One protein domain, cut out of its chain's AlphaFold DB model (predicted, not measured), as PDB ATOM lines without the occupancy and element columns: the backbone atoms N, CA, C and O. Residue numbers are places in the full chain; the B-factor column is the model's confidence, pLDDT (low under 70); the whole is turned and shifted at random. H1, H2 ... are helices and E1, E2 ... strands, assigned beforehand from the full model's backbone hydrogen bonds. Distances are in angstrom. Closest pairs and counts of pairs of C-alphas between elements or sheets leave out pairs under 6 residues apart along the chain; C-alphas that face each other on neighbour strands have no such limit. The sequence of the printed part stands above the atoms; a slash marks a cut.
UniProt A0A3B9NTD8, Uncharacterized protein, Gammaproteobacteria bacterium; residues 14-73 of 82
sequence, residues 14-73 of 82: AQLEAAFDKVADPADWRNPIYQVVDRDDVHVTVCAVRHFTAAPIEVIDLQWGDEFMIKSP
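AT A GLANCE: This is residues 14 to 73 of the 82 residues of an uncharacterized protein of Gammaproteobacteria bacterium (UniProt A0A3B9NTD8). A small antiparallel sheet of three strands has two helices over one face and its other face bare; H2 lies along the strands, while H1 stands up from the sheet over E1 and crosses H2. The printed part has 60 residues, with H1, E1, H2, E2 and E3 in that order, and its class is mixed, helices and strands. The sheet's order is E1, E3, E2. The whole is compact, with a radius of gyration of the C-alphas of 10.6 A, and rounded, spanning 30 by 22 by 20 A.

IN THESE COORDINATES: H1, residues 14 to 23, begins at C-alpha 14 (45.819, 4.957, -56.784) and is 14.6 A long. E1, residues 33 to 38, measures 15.4 A. H2, residues 42 to 53, measures 16.2 A and begins at C-alpha 42 (39.037, 17.055, -48.430). E2, residues 58 to 61, measures 10.0 A. E3, residues 67 to 72, measures 16.7 A and ends at C-alpha 72 (27.051, 13.124, -52.505).

HOW THE PARTS SIT: E3 is the inner strand. It is antiparallel to E1 at 158 degrees, with N 35 and O 70 3.1 A apart, within hydrogen-bond range. E2 and E3 form a hairpin at 162 degrees, with N 60 and O 69 2.9 A apart, also within range. E1, H2 and E2 make a split strand-helix-strand unit, two strands running the same way with E3 between them, and its crossover is right-handed. H2 is on the sheet at a height of 9.8 A, over E3 and only just over E1, where 3 of its 12 C-alphas fall; it runs along the strands, at 14 degrees to E3 on the local plane. Its closest C-alphas to E3 are those of Val 42 and Phe 68, 7.1 A apart. H1, on the same face, makes two layers with H2 and the sheet, helices on one face; it stands up from the sheet at 63 degrees, over E1. The closest C-alphas of H1 and E1 are those of Val 23 and Gln 35, 5.9 A apart. H1 and H2 touch, about perpendicular at 89 degrees, closest at the C-alphas of Leu 16 and Ala 48, 4.6 A apart. In H2 every O i to N i+4 pair is within hydrogen-bond range; in H1, 4 of 6 are.

THE WHOLE: The C-alphas of Ala 14 and Trp 64 are the two farthest apart, at 30.6 A. The printed part has no cut and no long link; H1 to E1 is short, the others tight. Mean pLDDT of the printed part is 94.8, and no printed residue is under 70.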
ATOM      1  N   ALA A  14      45.673   5.607 -58.085       96.12
ATOM      2  CA  ALA A  14      45.819   4.957 -56.784       96.12
ATOM      3  C   ALA A  14      45.501   5.880 -55.589       96.12
ATOM      4  O   ALA A  14      45.016   5.422 -54.558       96.12
ATOM      5  N   GLN A  15      45.774   7.186 -55.701       96.31
ATOM      6  CA  GLN A  15      45.401   8.154 -54.662       96.31
ATOM      7  C   GLN A  15      43.897   8.423 -54.659       96.31
ATOM      8  O   GLN A  15      43.319   8.606 -53.589       96.31
ATOM      9  N   LEU A  16      43.274   8.452 -55.840       96.62
ATOM     10  CA  LEU A  16      41.829   8.590 -55.965       96.62
ATOM     11  C   LEU A  16      41.121   7.347 -55.421       96.62
ATOM     12  O   LEU A  16      40.206   7.500 -54.622       96.62
ATOM     13  N   GLU A  17      41.569   6.144 -55.785       97.19
ATOM     14  CA  GLU A  17      41.054   4.871 -55.260       97.19
ATOM     15  C   GLU A  17      41.159   4.832 -53.732       97.19
ATOM     16  O   GLU A  17      40.148   4.689 -53.050       97.19
ATOM     17  N   ALA A  18      42.350   5.085 -53.177       97.38
ATOM     18  CA  ALA A  18      42.556   5.058 -51.729       97.38
ATOM     19  C   ALA A  18      41.700   6.089 -50.976       97.38
ATOM     20  O   ALA A  18      41.268   5.831 -49.852       97.38
ATOM     21  N   ALA A  19      41.463   7.267 -51.559       97.19
ATOM     22  CA  ALA A  19      40.577   8.263 -50.964       97.19
ATOM     23  C   ALA A  19      39.101   7.861 -51.084       97.19
ATOM     24  O   ALA A  19      38.338   8.058 -50.141       97.19
ATOM     25  N   PHE A  20      38.697   7.282 -52.217       97.50
ATOM     26  CA  PHE A  20      37.329   6.824 -52.436       97.50
ATOM     27  C   PHE A  20      36.968   5.656 -51.516       97.50
ATOM     28  O   PHE A  20      35.915   5.697 -50.886       97.50
ATOM     29  N   ASP A  21      37.861   4.681 -51.350       97.38
ATOM     30  CA  ASP A  21      37.662   3.508 -50.489       97.38
ATOM     31  C   ASP A  21      37.390   3.879 -49.024       97.38
ATOM     32  O   ASP A  21      36.669   3.171 -48.324       97.38
ATOM     33  N   LYS A  22      37.926   5.013 -48.548       96.50
ATOM     34  CA  LYS A  22      37.660   5.523 -47.193       96.50
ATOM     35  C   LYS A  22      36.231   6.044 -47.015       96.50
ATOM     36  O   LYS A  22      35.736   6.076 -45.887       96.50
ATOM     37  N   VAL A  23      35.605   6.534 -48.087       97.00
ATOM     38  CA  VAL A  23      34.321   7.254 -48.009       97.00
ATOM     39  C   VAL A  23      33.157   6.539 -48.687       97.00
ATOM     40  O   VAL A  23      32.002   6.874 -48.428       97.00
ATOM     41  N   ALA A  24      33.440   5.574 -49.555       96.44
ATOM     42  CA  ALA A  24      32.433   4.737 -50.175       96.44
ATOM     43  C   ALA A  24      31.764   3.829 -49.132       96.44
ATOM     44  O   ALA A  24      32.391   3.377 -48.174       96.44
ATOM     45  N   ASP A  25      30.479   3.536 -49.336       94.62
ATOM     46  CA  ASP A  25      29.786   2.537 -48.527       94.62
ATOM     47  C   ASP A  25      30.408   1.150 -48.795       94.62
ATOM     48  O   ASP A  25      30.389   0.684 -49.940       94.62
ATOM     49  N   PRO A  26      30.947   0.467 -47.768       94.38
ATOM     50  CA  PRO A  26      31.621  -0.816 -47.942       94.38
ATOM     51  C   PRO A  26      30.675  -1.948 -48.370       94.38
ATOM     52  O   PRO A  26      31.139  -2.958 -48.898       94.38
ATOM     53  N   ALA A  27      29.364  -1.821 -48.144       95.25
ATOM     54  CA  ALA A  27      28.381  -2.796 -48.610       95.25
ATOM     55  C   ALA A  27      28.049  -2.604 -50.097       95.25
ATOM     56  O   ALA A  27      27.828  -3.582 -50.813       95.25
ATOM     57  N   ASP A  28      28.008  -1.353 -50.563       94.62
ATOM     58  CA  ASP A  28      27.825  -1.018 -51.973       94.62
ATOM     59  C   ASP A  28      28.323   0.397 -52.286       94.62
ATOM     60  O   ASP A  28      27.628   1.384 -52.042       94.62
ATOM     61  N   TRP A  29      29.480   0.485 -52.939       95.19
ATOM     62  CA  TRP A  29      30.140   1.748 -53.281       95.19
ATOM     63  C   TRP A  29      29.280   2.723 -54.108       95.19
ATOM     64  O   TRP A  29      29.590   3.911 -54.192       95.19
ATOM     65  N   ARG A  30      28.197   2.247 -54.740       95.38
ATOM     66  CA  ARG A  30      27.294   3.072 -55.561       95.38
ATOM     67  C   ARG A  30      26.273   3.849 -54.732       95.38
ATOM     68  O   ARG A  30      25.560   4.675 -55.308       95.38
ATOM     69  N   ASN A  31      26.153   3.555 -53.439       96.38
ATOM     70  CA  ASN A  31      25.242   4.235 -52.521       96.38
ATOM     71  C   ASN A  31      25.641   5.706 -52.295       96.38
ATOM     72  O   ASN A  31      26.764   6.106 -52.615       96.38
ATOM     73  N   PRO A  32      24.728   6.532 -51.752       96.81
ATOM     74  CA  PRO A  32      25.052   7.891 -51.337       96.81
ATOM     75  C   PRO A  32      26.201   7.946 -50.328       96.81
ATOM     76  O   PRO A  32      26.328   7.076 -49.470       96.81
ATOM     77  N   ILE A  33      26.992   9.010 -50.405       97.19
ATOM     78  CA  ILE A  33      28.162   9.245 -49.557       97.19
ATOM     79  C   ILE A  33      27.818  10.331 -48.539       97.19
ATOM     80  O   ILE A  33      27.369  11.412 -48.921       97.19
ATOM     81  N   TYR A  34      28.047  10.033 -47.259       96.06
ATOM     82  CA  TYR A  34      27.853  10.934 -46.118       96.06
ATOM     83  C   TYR A  34      28.960  10.690 -45.088       96.06
ATOM     84  O   TYR A  34      28.747   9.976 -44.114       96.06
ATOM     85  N   GLN A  35      30.151  11.247 -45.317       97.31
ATOM     86  CA  GLN A  35      31.346  10.918 -44.531       97.31
ATOM     87  C   GLN A  35      32.080  12.166 -44.047       97.31
ATOM     88  O   GLN A  35      32.147  13.168 -44.756       97.31
ATOM     89  N   VAL A  36      32.631  12.087 -42.835       96.25
ATOM     90  CA  VAL A  36      33.518  13.109 -42.267       96.25
ATOM     91  C   VAL A  36      34.955  12.792 -42.675       96.25
ATOM     92  O   VAL A  36      35.364  11.633 -42.632       96.25
ATOM     93  N   VAL A  37      35.696  13.811 -43.103       95.88
ATOM     94  CA  VAL A  37      37.099  13.713 -43.518       95.88
ATOM     95  C   VAL A  37      37.907  14.868 -42.934       95.88
ATOM     96  O   VAL A  37      37.385  15.971 -42.759       95.88
ATOM     97  N   ASP A  38      39.191  14.629 -42.688       94.94
ATOM     98  CA  ASP A  38      40.129  15.670 -42.279       94.94
ATOM     99  C   ASP A  38      40.341  16.709 -43.389       94.94
ATOM    100  O   ASP A  38      40.281  16.403 -44.585       94.94
ATOM    101  N   ARG A  39      40.655  17.945 -42.993       93.12
ATOM    102  CA  ARG A  39      40.900  19.103 -43.865       93.12
ATOM    103  C   ARG A  39      41.874  18.793 -44.998       93.12
ATOM    104  O   ARG A  39      41.617  19.181 -46.138       93.12
ATOM    105  N   ASP A  40      42.962  18.100 -44.683       93.50
ATOM    106  CA  ASP A  40      44.016  17.775 -45.646       93.50
ATOM    107  C   ASP A  40      43.551  16.741 -46.693       93.50
ATOM    108  O   ASP A  40      44.005  16.768 -47.839       93.50
ATOM    109  N   ASP A  41      42.573  15.898 -46.341       95.25
ATOM    110  CA  ASP A  41      42.009  14.852 -47.203       95.25
ATOM    111  C   ASP A  41      40.798  15.340 -48.030       95.25
ATOM    112  O   ASP A  41      40.394  14.675 -48.993       95.25
ATOM    113  N   VAL A  42      40.223  16.516 -47.729       95.19
ATOM    114  CA  VAL A  42      39.037  17.055 -48.430       95.19
ATOM    115  C   VAL A  42      39.255  17.119 -49.939       95.19
ATOM    116  O   VAL A  42      38.402  16.682 -50.712       95.19
ATOM    117  N   HIS A  43      40.390  17.666 -50.384       95.38
ATOM    118  CA  HIS A  43      40.603  17.918 -51.808       95.38
ATOM    119  C   HIS A  43      40.704  16.618 -52.618       95.38
ATOM    120  O   HIS A  43      40.030  16.486 -53.643       95.38
ATOM    121  N   VAL A  44      41.488  15.643 -52.137       96.44
ATOM    122  CA  VAL A  44      41.623  14.337 -52.803       96.44
ATOM    123  C   VAL A  44      40.306  13.570 -52.788       96.44
ATOM    124  O   VAL A  44      39.915  13.014 -53.812       96.44
ATOM    125  N   THR A  45      39.556  13.641 -51.686       97.38
ATOM    126  CA  THR A  45      38.246  12.993 -51.556       97.38
ATOM    127  C   THR A  45      37.233  13.572 -52.543       97.38
ATOM    128  O   THR A  45      36.555  12.826 -53.247       97.38
ATOM    129  N   VAL A  46      37.151  14.901 -52.669       96.31
ATOM    130  CA  VAL A  46      36.253  15.565 -53.633       96.31
ATOM    131  C   VAL A  46      36.601  15.176 -55.072       96.31
ATOM    132  O   VAL A  46      35.702  14.918 -55.877       96.31
ATOM    133  N   CYS A  47      37.892  15.127 -55.409       95.88
ATOM    134  CA  CYS A  47      38.348  14.677 -56.721       95.88
ATOM    135  C   CYS A  47      37.974  13.213 -56.980       95.88
ATOM    136  O   CYS A  47      37.444  12.912 -58.048       95.88
ATOM    137  N   ALA A  48      38.185  12.331 -56.002       96.25
ATOM    138  CA  ALA A  48      37.890  10.907 -56.101       96.25
ATOM    139  C   ALA A  48      36.394  10.639 -56.288       96.25
ATOM    140  O   ALA A  48      35.992   9.968 -57.236       96.25
ATOM    141  N   VAL A  49      35.544  11.248 -55.456       96.19
ATOM    142  CA  VAL A  49      34.088  11.087 -55.567       96.19
ATOM    143  C   VAL A  49      33.586  11.588 -56.924       96.19
ATOM    144  O   VAL A  49      32.810  10.886 -57.573       96.19
ATOM    145  N   ARG A  50      34.064  12.741 -57.419       95.19
ATOM    146  CA  ARG A  50      33.717  13.227 -58.771       95.19
ATOM    147  C   ARG A  50      34.167  12.266 -59.862       95.19
ATOM    148  O   ARG A  50      33.425  12.077 -60.820       95.19
ATOM    149  N   HIS A  51      35.357  11.690 -59.722       94.44
ATOM    150  CA  HIS A  51      35.922  10.773 -60.704       94.44
ATOM    151  C   HIS A  51      35.078   9.497 -60.842       94.44
ATOM    152  O   HIS A  51      34.651   9.172 -61.947       94.44
ATOM    153  N   PHE A  52      34.768   8.820 -59.732       94.50
ATOM    154  CA  PHE A  52      34.093   7.514 -59.769       94.50
ATOM    155  C   PHE A  52      32.571   7.586 -59.901       94.50
ATOM    156  O   PHE A  52      31.950   6.674 -60.443       94.50
ATOM    157  N   THR A  53      31.942   8.653 -59.403       94.56
ATOM    158  CA  THR A  53      30.469   8.741 -59.367       94.56
ATOM    159  C   THR A  53      29.890   9.706 -60.395       94.56
ATOM    160  O   THR A  53      28.692   9.650 -60.670       94.56
ATOM    161  N   ALA A  54      30.714  10.618 -60.930       93.38
ATOM    162  CA  ALA A  54      30.286  11.785 -61.709       93.38
ATOM    163  C   ALA A  54      29.183  12.628 -61.028       93.38
ATOM    164  O   ALA A  54      28.505  13.421 -61.683       93.38
ATOM    165  N   ALA A  55      28.981  12.464 -59.718       92.12
ATOM    166  CA  ALA A  55      27.902  13.088 -58.974       92.12
ATOM    167  C   ALA A  55      28.301  14.460 -58.404       92.12
ATOM    168  O   ALA A  55      29.484  14.724 -58.155       92.12
ATOM    169  N   PRO A  56      27.322  15.354 -58.162       93.25
ATOM    170  CA  PRO A  56      27.570  16.579 -57.415       93.25
ATOM    171  C   PRO A  56      28.026  16.269 -55.983       93.25
ATOM    172  O   PRO A  56      27.712  15.218 -55.420       93.25
ATOM    173  N   ILE A  57      28.774  17.206 -55.399       95.62
ATOM    174  CA  ILE A  57      29.327  17.091 -54.048       95.62
ATOM    175  C   ILE A  57      29.062  18.380 -53.288       95.62
ATOM    176  O   ILE A  57      29.298  19.470 -53.816       95.62
ATOM    177  N   GLU A  58      28.639  18.234 -52.042       97.25
ATOM    178  CA  GLU A  58      28.578  19.297 -51.048       97.25
ATOM    179  C   GLU A  58      29.663  19.055 -49.987       97.25
ATOM    180  O   GLU A  58      29.843  17.927 -49.521       97.25
ATOM    181  N   VAL A  59      30.393  20.113 -49.626       96.56
ATOM    182  CA  VAL A  59      31.408  20.099 -48.563       96.56
ATOM    183  C   VAL A  59      30.929  21.028 -47.459       96.56
ATOM    184  O   VAL A  59      30.704  22.212 -47.709       96.56
ATOM    185  N   ILE A  60      30.756  20.494 -46.255       96.19
ATOM    186  CA  ILE A  60      30.209  21.218 -45.108       96.19
ATOM    187  C   ILE A  60      31.289  21.308 -44.031       96.19
ATOM    188  O   ILE A  60      31.756  20.284 -43.538       96.19
ATOM    189  N   ASP A  61      31.665  22.533 -43.665       94.00
ATOM    190  CA  ASP A  61      32.538  22.811 -42.520       94.00
ATOM    191  C   ASP A  61      31.770  22.551 -41.212       94.00
ATOM    192  O   ASP A  61      30.691  23.117 -40.999       94.00
ATOM    193  N   LEU A  62      32.303  21.675 -40.356       91.38
ATOM    194  CA  LEU A  62      31.678  21.298 -39.085       91.38
ATOM    195  C   LEU A  62      31.956  22.297 -37.948       91.38
ATOM    196  O   LEU A  62      31.409  22.133 -36.860       91.38
ATOM    197  N   GLN A  63      32.757  23.342 -38.182       84.31
ATOM    198  CA  GLN A  63      33.052  24.473 -37.284       84.31
ATOM    199  C   GLN A  63      33.731  24.132 -35.943       84.31
ATOM    200  O   GLN A  63      34.146  25.043 -35.224       84.31
ATOM    201  N   TRP A  64      33.889  22.853 -35.602       76.31
ATOM    202  CA  TRP A  64      34.504  22.380 -34.359       76.31
ATOM    203  C   TRP A  64      35.672  21.431 -34.646       76.31
ATOM    204  O   TRP A  64      35.638  20.266 -34.268       76.31
ATOM    205  N   GLY A  65      36.708  21.930 -35.321       80.12
ATOM    206  CA  GLY A  65      37.931  21.174 -35.598       80.12
ATOM    207  C   GLY A  65      38.448  21.381 -37.016       80.12
ATOM    208  O   GLY A  65      38.077  22.341 -37.690       80.12
ATOM    209  N   ASP A  66      39.299  20.457 -37.457       89.69
ATOM    210  CA  ASP A  66      39.838  20.402 -38.819       89.69
ATOM    211  C   ASP A  66      39.115  19.345 -39.672       89.69
ATOM    212  O   ASP A  66      39.701  18.759 -40.572       89.69
ATOM    213  N   GLU A  67      37.826  19.118 -39.416       93.44
ATOM    214  CA  GLU A  67      37.011  18.104 -40.092       93.44
ATOM    215  C   GLU A  67      35.910  18.730 -40.959       93.44
ATOM    216  O   GLU A  67      35.287  19.737 -40.609       93.44
ATOM    217  N   PHE A  68      35.628  18.090 -42.091       95.75
ATOM    218  CA  PHE A  68      34.592  18.483 -43.041       95.75
ATOM    219  C   PHE A  68      33.717  17.284 -43.382       95.75
ATOM    220  O   PHE A  68      34.198  16.164 -43.533       95.75
ATOM    221  N   MET A  69      32.424  17.514 -43.577       96.25
ATOM    222  CA  MET A  69      31.510  16.491 -44.072       96.25
ATOM    223  C   MET A  69      31.380  16.579 -45.595       96.25
ATOM    224  O   MET A  69      31.021  17.624 -46.140       96.25
ATOM    225  N   ILE A  70      31.614  15.455 -46.270       97.25
ATOM    226  CA  ILE A  70      31.382  15.251 -47.699       97.25
ATOM    227  C   ILE A  70      30.020  14.590 -47.890       97.25
ATOM    228  O   ILE A  70      29.768  13.505 -47.357       97.25
ATOM    229  N   LYS A  71      29.150  15.225 -48.683       97.50
ATOM    230  CA  LYS A  71      27.866  14.657 -49.109       97.50
ATOM    231  C   LYS A  71      27.801  14.513 -50.620       97.50
ATOM    232  O   LYS A  71      28.129  15.446 -51.353       97.50
ATOM    233  N   SER A  72      27.319  13.370 -51.089       96.69
ATOM    234  CA  SER A  72      27.051  13.124 -52.505       96.69
ATOM    235  C   SER A  72      25.928  12.093 -52.666       96.69
ATOM    236  O   SER A  72      25.855  11.159 -51.869       96.69
ATOM    237  N   PRO A  73      25.070  12.188 -53.701       95.06
ATOM    238  CA  PRO A  73      24.086  11.141 -53.988       95.06
ATOM    239  C   PRO A  73      24.728   9.807 -54.422       95.06
ATOM    240  O   PRO A  73      24.025   8.803 -54.527       95.06
TER     241      PRO A  73